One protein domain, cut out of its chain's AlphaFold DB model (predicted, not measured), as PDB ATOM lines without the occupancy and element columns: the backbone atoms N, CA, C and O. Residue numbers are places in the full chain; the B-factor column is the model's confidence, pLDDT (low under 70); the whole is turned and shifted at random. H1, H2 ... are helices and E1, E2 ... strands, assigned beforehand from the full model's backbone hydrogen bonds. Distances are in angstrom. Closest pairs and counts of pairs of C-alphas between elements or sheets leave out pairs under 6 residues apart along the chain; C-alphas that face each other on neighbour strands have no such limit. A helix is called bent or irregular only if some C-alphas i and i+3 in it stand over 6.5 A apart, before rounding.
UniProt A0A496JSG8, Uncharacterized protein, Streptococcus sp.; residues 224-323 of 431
ATOM      1  N   LEU A 224     282.537 214.225 363.277       94.94
ATOM      2  CA  LEU A 224     282.102 214.048 361.897       94.94
ATOM      3  C   LEU A 224     280.592 214.203 361.815       94.94
ATOM      4  O   LEU A 224     279.853 213.649 362.627       94.94
ATOM      5  N   GLU A 225     280.140 214.929 360.803       93.00
ATOM      6  CA  GLU A 225     278.726 215.189 360.576       93.00
ATOM      7  C   GLU A 225     278.238 214.508 359.303       93.00
ATOM      8  O   GLU A 225     278.891 214.527 358.256       93.00
ATOM      9  N   LEU A 226     277.035 213.948 359.382       90.88
ATOM     10  CA  LEU A 226     276.309 213.394 358.256       90.88
ATOM     11  C   LEU A 226     274.916 214.022 358.179       90.88
ATOM     12  O   LEU A 226     274.045 213.759 359.008       90.88
ATOM     13  N   VAL A 227     274.672 214.789 357.117       88.50
ATOM     14  CA  VAL A 227     273.325 215.261 356.778       88.50
ATOM     15  C   VAL A 227     272.561 214.120 356.106       88.50
ATOM     16  O   VAL A 227     272.854 213.743 354.970       88.50
ATOM     17  N   LEU A 228     271.553 213.573 356.787       81.69
ATOM     18  CA  LEU A 228     270.805 212.413 356.288       81.69
ATOM     19  C   LEU A 228     269.827 212.775 355.161       81.69
ATOM     20  O   LEU A 228     269.365 211.894 354.436       81.69
ATOM     21  N   ASN A 229     269.490 214.061 355.004       77.75
ATOM     22  CA  ASN A 229     268.459 214.545 354.076       77.75
ATOM     23  C   ASN A 229     267.109 213.821 354.261       77.75
ATOM     24  O   ASN A 229     266.369 213.572 353.306       77.75
ATOM     25  N   LYS A 230     266.793 213.436 355.501       77.62
ATOM     26  CA  LYS A 230     265.539 212.777 355.871       77.62
ATOM     27  C   LYS A 230     264.760 213.679 356.814       77.62
ATOM     28  O   LYS A 230     265.302 214.132 357.819       77.62
ATOM     29  N   SER A 231     263.482 213.875 356.502       82.19
ATOM     30  CA  SER A 231     262.544 214.498 357.424       82.19
ATOM     31  C   SER A 231     262.092 213.506 358.494       82.19
ATOM     32  O   SER A 231     261.986 212.281 358.269       82.19
ATOM     33  N   LEU A 232     261.813 214.068 359.663       84.81
ATOM     34  CA  LEU A 232     261.253 213.381 360.811       84.81
ATOM     35  C   LEU A 232     259.965 214.112 361.227       84.81
ATOM     36  O   LEU A 232     259.943 215.339 361.194       84.81
ATOM     37  N   PRO A 233     258.887 213.397 361.585       87.50
ATOM     38  CA  PRO A 233     257.715 214.019 362.198       87.50
ATOM     39  C   PRO A 233     258.097 214.787 363.469       87.50
ATOM     40  O   PRO A 233     258.948 214.320 364.232       87.50
ATOM     41  N   GLU A 234     257.474 215.946 363.688       89.19
ATOM     42  CA  GLU A 234     257.801 216.851 364.798       89.19
ATOM     43  C   GLU A 234     257.644 216.171 366.162       89.19
ATOM     44  O   GLU A 234     258.436 216.404 367.076       89.19
ATOM     45  N   GLU A 235     256.690 215.247 366.270       91.56
ATOM     46  CA  GLU A 235     256.395 214.485 367.481       91.56
ATOM     47  C   GLU A 235     257.555 213.579 367.917       91.56
ATOM     48  O   GLU A 235     257.664 213.237 369.093       91.56
ATOM     49  N   LEU A 236     258.439 213.190 366.990       91.62
ATOM     50  CA  LEU A 236     259.579 212.321 367.289       91.62
ATOM     51  C   LEU A 236     260.853 213.099 367.663       91.62
ATOM     52  O   LEU A 236     261.772 212.510 368.235       91.62
ATOM     53  N   ILE A 237     260.919 214.404 367.373       90.50
ATOM     54  CA  ILE A 237     262.105 215.249 367.618       90.50
ATOM     55  C   ILE A 237     262.553 215.230 369.093       90.50
ATOM     56  O   ILE A 237     263.755 215.070 369.331       90.50
ATOM     57  N   PRO A 238     261.656 215.313 370.102       92.00
ATOM     58  CA  PRO A 238     262.061 215.305 371.513       92.00
ATOM     59  C   PRO A 238     262.813 214.039 371.958       92.00
ATOM     60  O   PRO A 238     263.484 214.058 372.988       92.00
ATOM     61  N   TYR A 239     262.720 212.951 371.187       92.81
ATOM     62  CA  TYR A 239     263.313 211.652 371.507       92.81
ATOM     63  C   TYR A 239     264.668 211.412 370.846       92.81
ATOM     64  O   TYR A 239     265.309 210.406 371.144       92.81
ATOM     65  N   LEU A 240     265.136 212.314 369.976       91.25
ATOM     66  CA  LEU A 240     266.412 212.160 369.268       91.25
ATOM     67  C   LEU A 240     267.590 211.928 370.222       91.25
ATOM     68  O   LEU A 240     268.432 211.072 369.969       91.25
ATOM     69  N   ASN A 241     267.598 212.618 371.367       90.56
ATOM     70  CA  ASN A 241     268.640 212.490 372.390       90.56
ATOM     71  C   ASN A 241     268.653 211.136 373.126       90.56
ATOM     72  O   ASN A 241     269.586 210.864 373.881       90.56
ATOM     73  N   LYS A 242     267.626 210.296 372.944       93.19
ATOM     74  CA  LYS A 242     267.566 208.946 373.519       93.19
ATOM     75  C   LYS A 242     268.352 207.936 372.689       93.19
ATOM     76  O   LYS A 242     268.712 206.887 373.217       93.19
ATOM     77  N   ILE A 243     268.640 208.252 371.426       91.50
ATOM     78  CA  ILE A 243     269.527 207.461 370.575       91.50
ATOM     79  C   ILE A 243     270.948 207.983 370.771       91.50
ATOM     80  O   ILE A 243     271.304 209.041 370.261       91.50
ATOM     81  N   THR A 244     271.743 207.256 371.553       93.25
ATOM     82  CA  THR A 244     273.090 207.691 371.962       93.25
ATOM     83  C   THR A 244     274.216 206.973 371.232       93.25
ATOM     84  O   THR A 244     275.369 207.391 371.326       93.25
ATOM     85  N   HIS A 245     273.910 205.884 370.525       93.81
ATOM     86  CA  HIS A 245     274.901 205.085 369.817       93.81
ATOM     87  C   HIS A 245     274.303 204.325 368.626       93.81
ATOM     88  O   HIS A 245     273.090 204.114 368.548       93.81
ATOM     89  N   ILE A 246     275.175 203.899 367.712       91.00
ATOM     90  CA  ILE A 246     274.898 202.953 366.629       91.00
ATOM     91  C   ILE A 246     275.825 201.755 366.796       91.00
ATOM     92  O   ILE A 246     277.039 201.912 366.921       91.00
ATOM     93  N   ASN A 247     275.248 200.559 366.756       91.75
ATOM     94  CA  ASN A 247     276.023 199.328 366.792       91.75
ATOM     95  C   ASN A 247     276.619 199.075 365.412       91.75
ATOM     96  O   ASN A 247     275.898 199.040 364.411       91.75
ATOM     97  N   ILE A 248     277.927 198.871 365.372       92.62
ATOM     98  CA  ILE A 248     278.646 198.464 364.175       92.62
ATOM     99  C   ILE A 248     279.417 197.179 364.448       92.62
ATOM    100  O   ILE A 248     279.751 196.852 365.584       92.62
ATOM    101  N   THR A 249     279.797 196.509 363.372       91.88
ATOM    102  CA  THR A 249     280.656 195.330 363.426       91.88
ATOM    103  C   THR A 249     281.899 195.593 362.595       91.88
ATOM    104  O   THR A 249     281.783 195.827 361.398       91.88
ATOM    105  N   MET A 250     283.087 195.563 363.183       93.25
ATOM    106  CA  MET A 250     284.368 195.655 362.479       93.25
ATOM    107  C   MET A 250     284.926 194.257 362.229       93.25
ATOM    108  O   MET A 250     284.848 193.404 363.105       93.25
ATOM    109  N   ASN A 251     285.505 194.036 361.049       90.12
ATOM    110  CA  ASN A 251     286.076 192.744 360.671       90.12
ATOM    111  C   ASN A 251     287.552 192.912 360.313       90.12
ATOM    112  O   ASN A 251     287.904 193.829 359.568       90.12
ATOM    113  N   ALA A 252     288.394 192.003 360.793       88.81
ATOM    114  CA  ALA A 252     289.811 191.933 360.462       88.81
ATOM    115  C   ALA A 252     290.241 190.477 360.240       88.81
ATOM    116  O   ALA A 252     289.671 189.551 360.805       88.81
ATOM    117  N   ASN A 253     291.272 190.263 359.427       86.81
ATOM    118  CA  ASN A 253     291.976 188.977 359.372       86.81
ATOM    119  C   ASN A 253     293.236 189.035 360.255       86.81
ATOM    120  O   ASN A 253     293.561 190.090 360.790       86.81
ATOM    121  N   LYS A 254     294.005 187.944 360.364       84.12
ATOM    122  CA  LYS A 254     295.244 187.895 361.179       84.12
ATOM    123  C   LYS A 254     296.315 188.956 360.855       84.12
ATOM    124  O   LYS A 254     297.190 189.224 361.682       84.12
ATOM    125  N   TYR A 255     296.258 189.566 359.673       84.44
ATOM    126  CA  TYR A 255     297.160 190.634 359.232       84.44
ATOM    127  C   TYR A 255     296.538 192.036 359.297       84.44
ATOM    128  O   TYR A 255     297.224 192.992 358.956       84.44
ATOM    129  N   GLY A 256     295.275 192.160 359.716       87.62
ATOM    130  CA  GLY A 256     294.590 193.442 359.879       87.62
ATOM    131  C   GLY A 256     295.068 194.240 361.094       87.62
ATOM    132  O   GLY A 256     296.057 193.884 361.749       87.62
ATOM    133  N   GLN A 257     294.326 195.309 361.389       91.44
ATOM    134  CA  GLN A 257     294.644 196.257 362.454       91.44
ATOM    135  C   GLN A 257     294.648 195.584 363.829       91.44
ATOM    136  O   GLN A 257     293.714 194.869 364.202       91.44
ATOM    137  N   LYS A 258     295.706 195.835 364.594       93.44
ATOM    138  CA  LYS A 258     295.944 195.259 365.917       93.44
ATOM    139  C   LYS A 258     294.994 195.799 366.959       93.44
ATOM    140  O   LYS A 258     294.570 195.029 367.813       93.44
ATOM    141  N   TRP A 259     294.557 197.050 366.839       92.50
ATOM    142  CA  TRP A 259     293.496 197.550 367.713       92.50
ATOM    143  C   TRP A 259     292.161 196.795 367.560       92.50
ATOM    144  O   TRP A 259     291.384 196.754 368.514       92.50
ATOM    145  N   ILE A 260     291.908 196.162 366.403       92.00
ATOM    146  CA  ILE A 260     290.771 195.250 366.224       92.00
ATOM    147  C   ILE A 260     291.126 193.882 366.799       92.00
ATOM    148  O   ILE A 260     290.419 193.420 367.680       92.00
ATOM    149  N   ILE A 261     292.209 193.256 366.318       90.56
ATOM    150  CA  ILE A 261     292.567 191.848 366.599       90.56
ATOM    151  C   ILE A 261     292.845 191.584 368.084       90.56
ATOM    152  O   ILE A 261     292.453 190.542 368.600       90.56
ATOM    153  N   ASP A 262     293.511 192.517 368.760       89.88
ATOM    154  CA  ASP A 262     293.923 192.369 370.159       89.88
ATOM    155  C   ASP A 262     292.885 192.957 371.129       89.88
ATOM    156  O   ASP A 262     293.203 193.261 372.281       89.88
ATOM    157  N   ASN A 263     291.658 193.195 370.658       89.62
ATOM    158  CA  ASN A 263     290.574 193.676 371.500       89.62
ATOM    159  C   ASN A 263     290.042 192.548 372.399       89.62
ATOM    160  O   ASN A 263     289.792 191.439 371.929       89.62
ATOM    161  N   ASP A 264     289.798 192.854 373.674       83.31
ATOM    162  CA  ASP A 264     289.333 191.876 374.667       83.31
ATOM    163  C   ASP A 264     287.947 191.273 374.346       83.31
ATOM    164  O   ASP A 264     287.610 190.204 374.853       83.31
ATOM    165  N   TYR A 265     287.140 191.937 373.509       82.62
ATOM    166  CA  TYR A 265     285.746 191.568 373.208       82.62
ATOM    167  C   TYR A 265     285.547 190.996 371.802       82.62
ATOM    168  O   TYR A 265     284.475 191.121 371.210       82.62
ATOM    169  N   ILE A 266     286.592 190.403 371.238       84.62
ATOM    170  CA  ILE A 266     286.574 189.915 369.865       84.62
ATOM    171  C   ILE A 266     285.957 188.520 369.742       84.62
ATOM    172  O   ILE A 266     286.226 187.618 370.537       84.62
ATOM    173  N   GLU A 267     285.158 188.325 368.700       82.31
ATOM    174  CA  GLU A 267     284.628 187.029 368.289       82.31
ATOM    175  C   GLU A 267     285.481 186.467 367.138       82.31
ATOM    176  O   GLU A 267     285.820 187.182 366.191       82.31
ATOM    177  N   ILE A 268     285.846 185.184 367.206       80.81
ATOM    178  CA  ILE A 268     286.587 184.491 366.142       80.81
ATOM    179  C   ILE A 268     285.586 183.642 365.351       80.81
ATOM    180  O   ILE A 268     285.160 182.590 365.823       80.81
ATOM    181  N   GLU A 269     285.194 184.104 364.160       67.50
ATOM    182  CA  GLU A 269     284.098 183.494 363.384       67.50
ATOM    183  C   GLU A 269     284.494 182.177 362.691       67.50
ATOM    184  O   GLU A 269     283.685 181.254 362.594       67.50
ATOM    185  N   HIS A 270     285.736 182.060 362.210       63.88
ATOM    186  CA  HIS A 270     286.219 180.881 361.483       63.88
ATOM    187  C   HIS A 270     287.690 180.575 361.805       63.88
ATOM    188  O   HIS A 270     288.542 181.458 361.708       63.88
ATOM    189  N   ASP A 271     287.979 179.313 362.146       51.84
ATOM    190  CA  ASP A 271     289.330 178.735 362.247       51.84
ATOM    191  C   ASP A 271     289.379 177.508 361.320       51.84
ATOM    192  O   ASP A 271     289.255 176.362 361.751       51.84
ATOM    193  N   ASP A 272     289.429 177.743 360.004       51.81
ATOM    194  CA  ASP A 272     289.542 176.647 359.038       51.81
ATOM    195  C   ASP A 272     290.995 176.149 359.021       51.81
ATOM    196  O   ASP A 272     291.892 176.793 358.459       51.81
ATOM    197  N   LEU A 273     291.226 174.999 359.669       53.22
ATOM    198  CA  LEU A 273     292.540 174.366 359.868       53.22
ATOM    199  C   LEU A 273     293.324 174.155 358.558       53.22
ATOM    200  O   LEU A 273     294.540 173.981 358.597       53.22
ATOM    201  N   TYR A 274     292.645 174.162 357.405       53.72
ATOM    202  CA  TYR A 274     293.265 173.955 356.095       53.72
ATOM    203  C   TYR A 274     293.825 175.225 355.443       53.72
ATOM    204  O   TYR A 274     294.751 175.115 354.637       53.72
ATOM    205  N   TYR A 275     293.301 176.411 355.772       54.41
ATOM    206  CA  TYR A 275     293.667 177.662 355.092       54.41
ATOM    207  C   TYR A 275     294.227 178.746 356.016       54.41
ATOM    208  O   TYR A 275     294.722 179.758 355.519       54.41
ATOM    209  N   ASP A 276     294.215 178.532 357.337       55.66
ATOM    210  CA  ASP A 276     294.845 179.430 358.314       55.66
ATOM    211  C   ASP A 276     294.295 180.877 358.205       55.66
ATOM    212  O   ASP A 276     295.005 181.870 358.417       55.66
ATOM    213  N   ILE A 277     293.017 180.999 357.810       61.59
ATOM    214  CA  ILE A 277     292.271 182.259 357.702       61.59
ATOM    215  C   ILE A 277     291.463 182.415 358.987       61.59
ATOM    216  O   ILE A 277     290.329 181.955 359.079       61.59
ATOM    217  N   ARG A 278     292.064 183.070 359.983       70.75
ATOM    218  CA  ARG A 278     291.336 183.547 361.162       70.75
ATOM    219  C   ARG A 278     290.702 184.892 360.862       70.75
ATOM    220  O   ARG A 278     291.424 185.848 360.554       70.75
ATOM    221  N   ASN A 279     289.378 184.934 360.968       82.25
ATOM    222  CA  ASN A 279     288.590 186.157 360.898       82.25
ATOM    223  C   ASN A 279     288.152 186.571 362.296       82.25
ATOM    224  O   ASN A 279     287.657 185.765 363.081       82.25
ATOM    225  N   TYR A 280     288.352 187.847 362.561       87.56
ATOM    226  CA  TYR A 280     288.129 188.503 363.825       87.56
ATOM    227  C   TYR A 280     287.014 189.521 363.654       87.56
ATOM    228  O   TYR A 280     287.076 190.362 362.751       87.56
ATOM    229  N   LYS A 281     286.021 189.450 364.530       90.62
ATOM    230  CA  LYS A 281     284.842 190.298 364.520       90.62
ATOM    231  C   LYS A 281     284.746 191.059 365.835       90.62
ATOM    232  O   LYS A 281     284.756 190.465 366.906       90.62
ATOM    233  N   LEU A 282     284.642 192.378 365.743       92.38
ATOM    234  CA  LEU A 282     284.556 193.276 366.887       92.38
ATOM    235  C   LEU A 282     283.282 194.115 366.792       92.38
ATOM    236  O   LEU A 282     283.132 194.926 365.878       92.38
ATOM    237  N   GLU A 283     282.363 193.926 367.734       93.19
ATOM    238  CA  GLU A 283     281.156 194.745 367.842       93.19
ATOM    239  C   GLU A 283     281.446 196.009 368.656       93.19
ATOM    240  O   GLU A 283     282.022 195.951 369.741       93.19
ATOM    241  N   LEU A 284     281.073 197.169 368.115       93.50
ATOM    242  CA  LEU A 284     281.342 198.473 368.717       93.50
ATOM    243  C   LEU A 284     280.070 199.309 368.774       93.50
ATOM    244  O   LEU A 284     279.317 199.390 367.804       93.50
ATOM    245  N   ASN A 285     279.896 200.012 369.890       93.88
ATOM    246  CA  ASN A 285     278.856 201.020 370.049       93.88
ATOM    247  C   ASN A 285     279.456 202.382 369.699       93.88
ATOM    248  O   ASN A 285     280.166 202.977 370.510       93.88
ATOM    249  N   VAL A 286     279.192 202.866 368.486       94.88
ATOM    250  CA  VAL A 286     279.672 204.172 368.021       94.88
ATOM    251  C   VAL A 286     278.770 205.259 368.592       94.88
ATOM    252  O   VAL A 286     277.581 205.257 368.271       94.88
ATOM    253  N   PRO A 287     279.285 206.195 369.407       95.31
ATOM    254  CA  PRO A 287     278.482 207.291 369.926       95.31
ATOM    255  C   PRO A 287     277.923 208.160 368.797       95.31
ATOM    256  O   PRO A 287     278.631 208.481 367.844       95.31
ATOM    257  N   ILE A 288     276.666 208.572 368.929       94.19
ATOM    258  CA  ILE A 288     276.002 209.477 367.990       94.19
ATOM    259  C   ILE A 288     275.158 210.487 368.760       94.19
ATOM    260  O   ILE A 288     274.553 210.173 369.787       94.19
ATOM    261  N   LYS A 289     275.081 211.699 368.224       92.81
ATOM    262  CA  LYS A 289     274.078 212.695 368.568       92.81
ATOM    263  C   LYS A 289     273.249 212.975 367.323       92.81
ATOM    264  O   LYS A 289     273.786 213.341 366.283       92.81
ATOM    265  N   LEU A 290     271.942 212.780 367.426       90.56
ATOM    266  CA  LEU A 290     271.017 213.164 366.370       90.56
ATOM    267  C   LEU A 290     270.506 214.576 366.641       90.56
ATOM    268  O   LEU A 290     269.939 214.850 367.700       90.56
ATOM    269  N   GLU A 291     270.705 215.455 365.675       89.31
ATOM    270  CA  GLU A 291     270.227 216.830 365.692       89.31
ATOM    271  C   GLU A 291     269.177 217.041 364.605       89.31
ATOM    272  O   GLU A 291     269.079 216.278 363.640       89.31
ATOM    273  N   TYR A 292     268.371 218.085 364.777       84.38
ATOM    274  CA  TYR A 292     267.360 218.484 363.813       84.38
ATOM    275  C   TYR A 292     267.605 219.935 363.432       84.38
ATOM    276  O   TYR A 292     267.536 220.823 364.284       84.38
ATOM    277  N   ASP A 293     267.969 220.160 362.172       79.06
ATOM    278  CA  ASP A 293     268.353 221.486 361.711       79.06
ATOM    279  C   ASP A 293     267.135 222.382 361.438       79.06
ATOM    280  O   ASP A 293     265.988 221.942 361.317       79.06
ATOM    281  N   ASN A 294     267.398 223.678 361.271       72.00
ATOM    282  CA  ASN A 294     266.369 224.678 360.966       72.00
ATOM    283  C   ASN A 294     265.710 224.482 359.580       72.00
ATOM    284  O   ASN A 294     264.827 225.254 359.206       72.00
ATOM    285  N   LYS A 295     266.160 223.496 358.791       71.69
ATOM    286  CA  LYS A 295     265.616 223.118 357.481       71.69
ATOM    287  C   LYS A 295     264.823 221.809 357.542       71.69
ATOM    288  O   LYS A 295     264.449 221.291 356.489       71.69
ATOM    289  N   ASN A 296     264.520 221.310 358.741       68.19
ATOM    290  CA  ASN A 296     263.785 220.070 358.982       68.19
ATOM    291  C   ASN A 296     264.519 218.798 358.522       68.19
ATOM    292  O   ASN A 296     263.891 217.821 358.096       68.19
ATOM    293  N   LEU A 297     265.850 218.803 358.582       76.75
ATOM    294  CA  LEU A 297     266.691 217.662 358.246       76.75
ATOM    295  C   LEU A 297     267.354 217.101 359.499       76.75
ATOM    296  O   LEU A 297     267.870 217.832 360.343       76.75
ATOM    297  N   THR A 298     267.368 215.771 359.599       83.50
ATOM    298  CA  THR A 298     268.150 215.099 360.641       83.50
ATOM    299  C   THR A 298     269.636 215.116 360.284       83.50
ATOM    300  O   THR A 298     270.019 214.700 359.184       83.50
ATOM    301  N   ILE A 299     270.461 215.556 361.231       89.62
ATOM    302  CA  ILE A 299     271.923 215.518 361.168       89.62
ATOM    303  C   ILE A 299     272.413 214.498 362.195       89.62
ATOM    304  O   ILE A 299     272.003 214.518 363.352       89.62
ATOM    305  N   ALA A 300     273.270 213.585 361.758       91.50
ATOM    306  CA  ALA A 300     273.987 212.664 362.623       91.50
ATOM    307  C   ALA A 300     275.373 213.239 362.922       91.50
ATOM    308  O   ALA A 300     276.169 213.419 362.003       91.50
ATOM    309  N   VAL A 301     275.651 213.522 364.191       94.69
ATOM    310  CA  VAL A 301     276.936 214.035 364.671       94.69
ATOM    311  C   VAL A 301     277.642 212.930 365.448       94.69
ATOM    312  O   VAL A 301     277.097 212.381 366.409       94.69
ATOM    313  N   PHE A 302     278.857 212.601 365.035       96.38
ATOM    314  CA  PHE A 302     279.687 211.564 365.633       96.38
ATOM    315  C   PHE A 302     280.855 212.219 366.371       96.38
ATOM    316  O   PHE A 302     281.786 212.692 365.716       96.38
ATOM    317  N   PRO A 303     280.834 212.273 367.714       95.69
ATOM    318  CA  PRO A 303     281.952 212.816 368.472       95.69
ATOM    319  C   PRO A 303     283.166 211.886 368.369       95.69
ATOM    320  O   PRO A 303     283.047 210.666 368.504       95.69
ATOM    321  N   ILE A 304     284.346 212.469 368.176       94.25
ATOM    322  CA  ILE A 304     285.612 211.749 368.048       94.25
ATOM    323  C   ILE A 304     286.486 212.061 369.253       94.25
ATOM    324  O   ILE A 304     286.787 213.213 369.562       94.25
ATOM    325  N   LYS A 305     286.936 211.002 369.928       91.75
ATOM    326  CA  LYS A 305     287.989 211.119 370.931       91.75
ATOM    327  C   LYS A 305     289.347 211.066 370.235       91.75
ATOM    328  O   LYS A 305     289.602 210.152 369.455       91.75
ATOM    329  N   GLN A 306     290.218 212.006 370.576       90.25
ATOM    330  CA  GLN A 306     291.588 212.056 370.078       90.25
ATOM    331  C   GLN A 306     292.319 210.710 370.262       90.25
ATOM    332  O   GLN A 306     292.158 210.041 371.286       90.25
ATOM    333  N   GLY A 307     293.060 210.292 369.235       90.75
ATOM    334  CA  GLY A 307     293.767 209.012 369.146       90.75
ATOM    335  C   GLY A 307     292.893 207.799 368.782       90.75
ATOM    336  O   GLY A 307     293.417 206.739 368.443       90.75
ATOM    337  N   ARG A 308     291.556 207.902 368.813       93.00
ATOM    338  CA  ARG A 308     290.676 206.776 368.437       93.00
ATOM    339  C   ARG A 308     290.517 206.645 366.932       93.00
ATOM    340  O   ARG A 308     290.514 207.643 366.216       93.00
ATOM    341  N   SER A 309     290.334 205.413 366.466       93.06
ATOM    342  CA  SER A 309     290.060 205.133 365.058       93.06
ATOM    343  C   SER A 309     288.807 205.873 364.566       93.06
ATOM    344  O   SER A 309     287.791 205.931 365.260       93.06
ATOM    345  N   ILE A 310     288.860 206.393 363.335       94.00
ATOM    346  CA  ILE A 310     287.695 206.976 362.642       94.00
ATOM    347  C   ILE A 310     286.944 205.913 361.821       94.00
ATOM    348  O   ILE A 310     285.754 206.074 361.559       94.00
ATOM    349  N   LYS A 311     287.575 204.772 361.502       94.06
ATOM    350  CA  LYS A 311     286.962 203.701 360.697       94.06
ATOM    351  C   LYS A 311     285.603 203.222 361.239       94.06
ATOM    352  O   LYS A 311     284.711 202.980 360.423       94.06
ATOM    353  N   PRO A 312     285.387 203.101 362.568       95.38
ATOM    354  CA  PRO A 312     284.064 202.839 363.124       95.38
ATOM    355  C   PRO A 312     282.992 203.843 362.689       95.38
ATOM    356  O   PRO A 312     281.886 203.461 362.307       95.38
ATOM    357  N   ILE A 313     283.324 205.132 362.724       95.88
ATOM    358  CA  ILE A 313     282.411 206.212 362.352       95.88
ATOM    359  C   ILE A 313     282.184 206.213 360.844       95.88
ATOM    360  O   ILE A 313     281.034 206.286 360.425       95.88
ATOM    361  N   ASP A 314     283.231 206.033 360.035       93.94
ATOM    362  CA  ASP A 314     283.090 205.909 358.577       93.94
ATOM    363  C   ASP A 314     282.132 204.770 358.210       93.94
ATOM    364  O   ASP A 314     281.263 204.922 357.351       93.94
ATOM    365  N   LYS A 315     282.227 203.640 358.923       93.94
ATOM    366  CA  LYS A 315     281.307 202.515 358.755       93.94
ATOM    367  C   LYS A 315     279.881 202.860 359.186       93.94
ATOM    368  O   LYS A 315     278.943 202.518 358.473       93.94
ATOM    369  N   ALA A 316     279.696 203.553 360.310       93.38
ATOM    370  CA  ALA A 316     278.376 204.017 360.743       93.38
ATOM    371  C   ALA A 316     277.752 205.009 359.739       93.38
ATOM    372  O   ALA A 316     276.556 204.929 359.451       93.38
ATOM    373  N   ILE A 317     278.558 205.908 359.170       92.75
ATOM    374  CA  ILE A 317     278.153 206.852 358.122       92.75
ATOM    375  C   ILE A 317     277.719 206.093 356.865       92.75
ATOM    376  O   ILE A 317     276.614 206.331 356.375       92.75
ATOM    377  N   ASP A 318     278.525 205.139 356.388       91.06
ATOM    378  CA  ASP A 318     278.190 204.274 355.247       91.06
ATOM    379  C   ASP A 318     276.875 203.513 355.488       91.06
ATOM    380  O   ASP A 318     275.978 203.505 354.639       91.06
ATOM    381  N   MET A 319     276.708 202.958 356.692       89.69
ATOM    382  CA  MET A 319     275.496 202.262 357.126       89.69
ATOM    383  C   MET A 319     274.254 203.161 357.048       89.69
ATOM    384  O   MET A 319     273.226 202.754 356.505       89.69
ATOM    385  N   LEU A 320     274.341 204.400 357.533       88.50
ATOM    386  CA  LEU A 320     273.230 205.353 357.495       88.50
ATOM    387  C   LEU A 320     272.931 205.895 356.089       88.50
ATOM    388  O   LEU A 320     271.767 206.146 355.770       88.50
ATOM    389  N   GLN A 321     273.958 206.090 355.260       85.56
ATOM    390  CA  GLN A 321     273.812 206.621 353.903       85.56
ATOM    391  C   GLN A 321     273.247 205.583 352.934       85.56
ATOM    392  O   GLN A 321     272.303 205.871 352.195       85.56
ATOM    393  N   ASN A 322     273.821 204.379 352.940       81.75
ATOM    394  CA  ASN A 322     273.615 203.399 351.877       81.75
ATOM    395  C   ASN A 322     272.560 202.344 352.214       81.75
ATOM    396  O   ASN A 322     272.041 201.683 351.313       81.75
ATOM    397  N   TYR A 323     272.171 202.216 353.485       75.81
ATOM    398  CA  TYR A 323     271.256 201.169 353.915       75.81
ATOM    399  C   TYR A 323     270.013 201.747 354.590       75.81
ATOM    400  O   TYR A 323     269.987 202.085 355.775       75.81
TER     401      TYR A 323
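Overview. This is residues 224 to 323 of the 431 residues of an uncharacterized protein of Streptococcus sp. (UniProt A0A496JSG8). Two small antiparallel sheets of three strands stand end to end in a loose rod, joined where E4 runs on into E5, and helix H3 packs on both of them near the middle. H1 packs on E5 in one sheet, H2 covers part of the other, and the two ends of the rod lie in the turns of the hairpins E3 and E4, and E5 and E6. The printed part has 100 residues, with three named helices and six named strands in the order E1 H1 E2 H2 E3 E4 E5 E6 H3. The sheets run E1 E6 E5 and E2 E4 E3, and the class is mixed, helices and strands. The radius of gyration of the C-alphas is 17.0 A and the spans are 56 by 28 by 19 A.

Arrangement. E1, residues 224 to 227, is the antiparallel neighbour of E6, residues 298 to 303, with N 226 and O 300 2.8 A apart. E6 also pairs antiparallel with E5, residues 289 to 292, with N 291 and O 299 2.8 A apart. H1, residues 234 to 242, is on this sheet, the C-alphas of Leu 240 and Leu 290 being the closest to E5, 5.5 A apart. E2, residues 245 to 253, is the antiparallel neighbour of E4, residues 277 to 287, with N 250 and O 282 2.8 A apart. E4 pairs antiparallel with E3, residues 266 to 272, with N 267 and O 281 2.8 A apart, in a twisted sheet. H2, residues 258 to 261, is on that sheet at a height of 8.2 A, only just over E2, on which 3 of its C-alphas fall. E2, H2 and E3 form a split strand-helix-strand unit, two strands running the same way with E4 between them, and its crossover is right-handed. E4 runs on into E5 across one residue, at 51 degrees. H3, residues 311 to 322, is on both sheets. It lies over E1 and E6 at a height of 10.0 A, along the strands at 2 degrees to E1 on the local plane. It also lies over E2 and E4 at a height of 9.2 A, only just across the strands at 62 degrees to E2 on the local plane; the closest C-alphas of H3 and E2, those of Ala 316 and Ile 248, are 6.5 A apart. H1 and H3 are apart. In H3 every O i to N i+4 pair is within hydrogen-bond range; H1 has 0 of 5, but 4 of 6 O i to N i+3 pairs, and H2 is too short for an O i to N i+4 pair.

Along the chain. E1 begins at C-alpha 224 (282.102, 214.048, 361.897). H1 is 15.3 A long and irregular, with C-alphas 238 and 241 7.2 A apart. E2 measures 25.7 A, E3 17.4 A, E6 16.0 A and H3 16.0 A. E4, the longest strand, covers 31.1 A to C-alpha 287 (278.482, 207.291, 369.926). H3 ends at C-alpha 322 (273.615, 203.399, 351.877).

Size, cuts and confidence. The two C-alphas farthest apart, those of Tyr 274 and Asn 294, are 57.6 A apart. The printed part has no cut and no long link. Its mean pLDDT is 85.9, with residues 269 to 277 and residue 296 under 70.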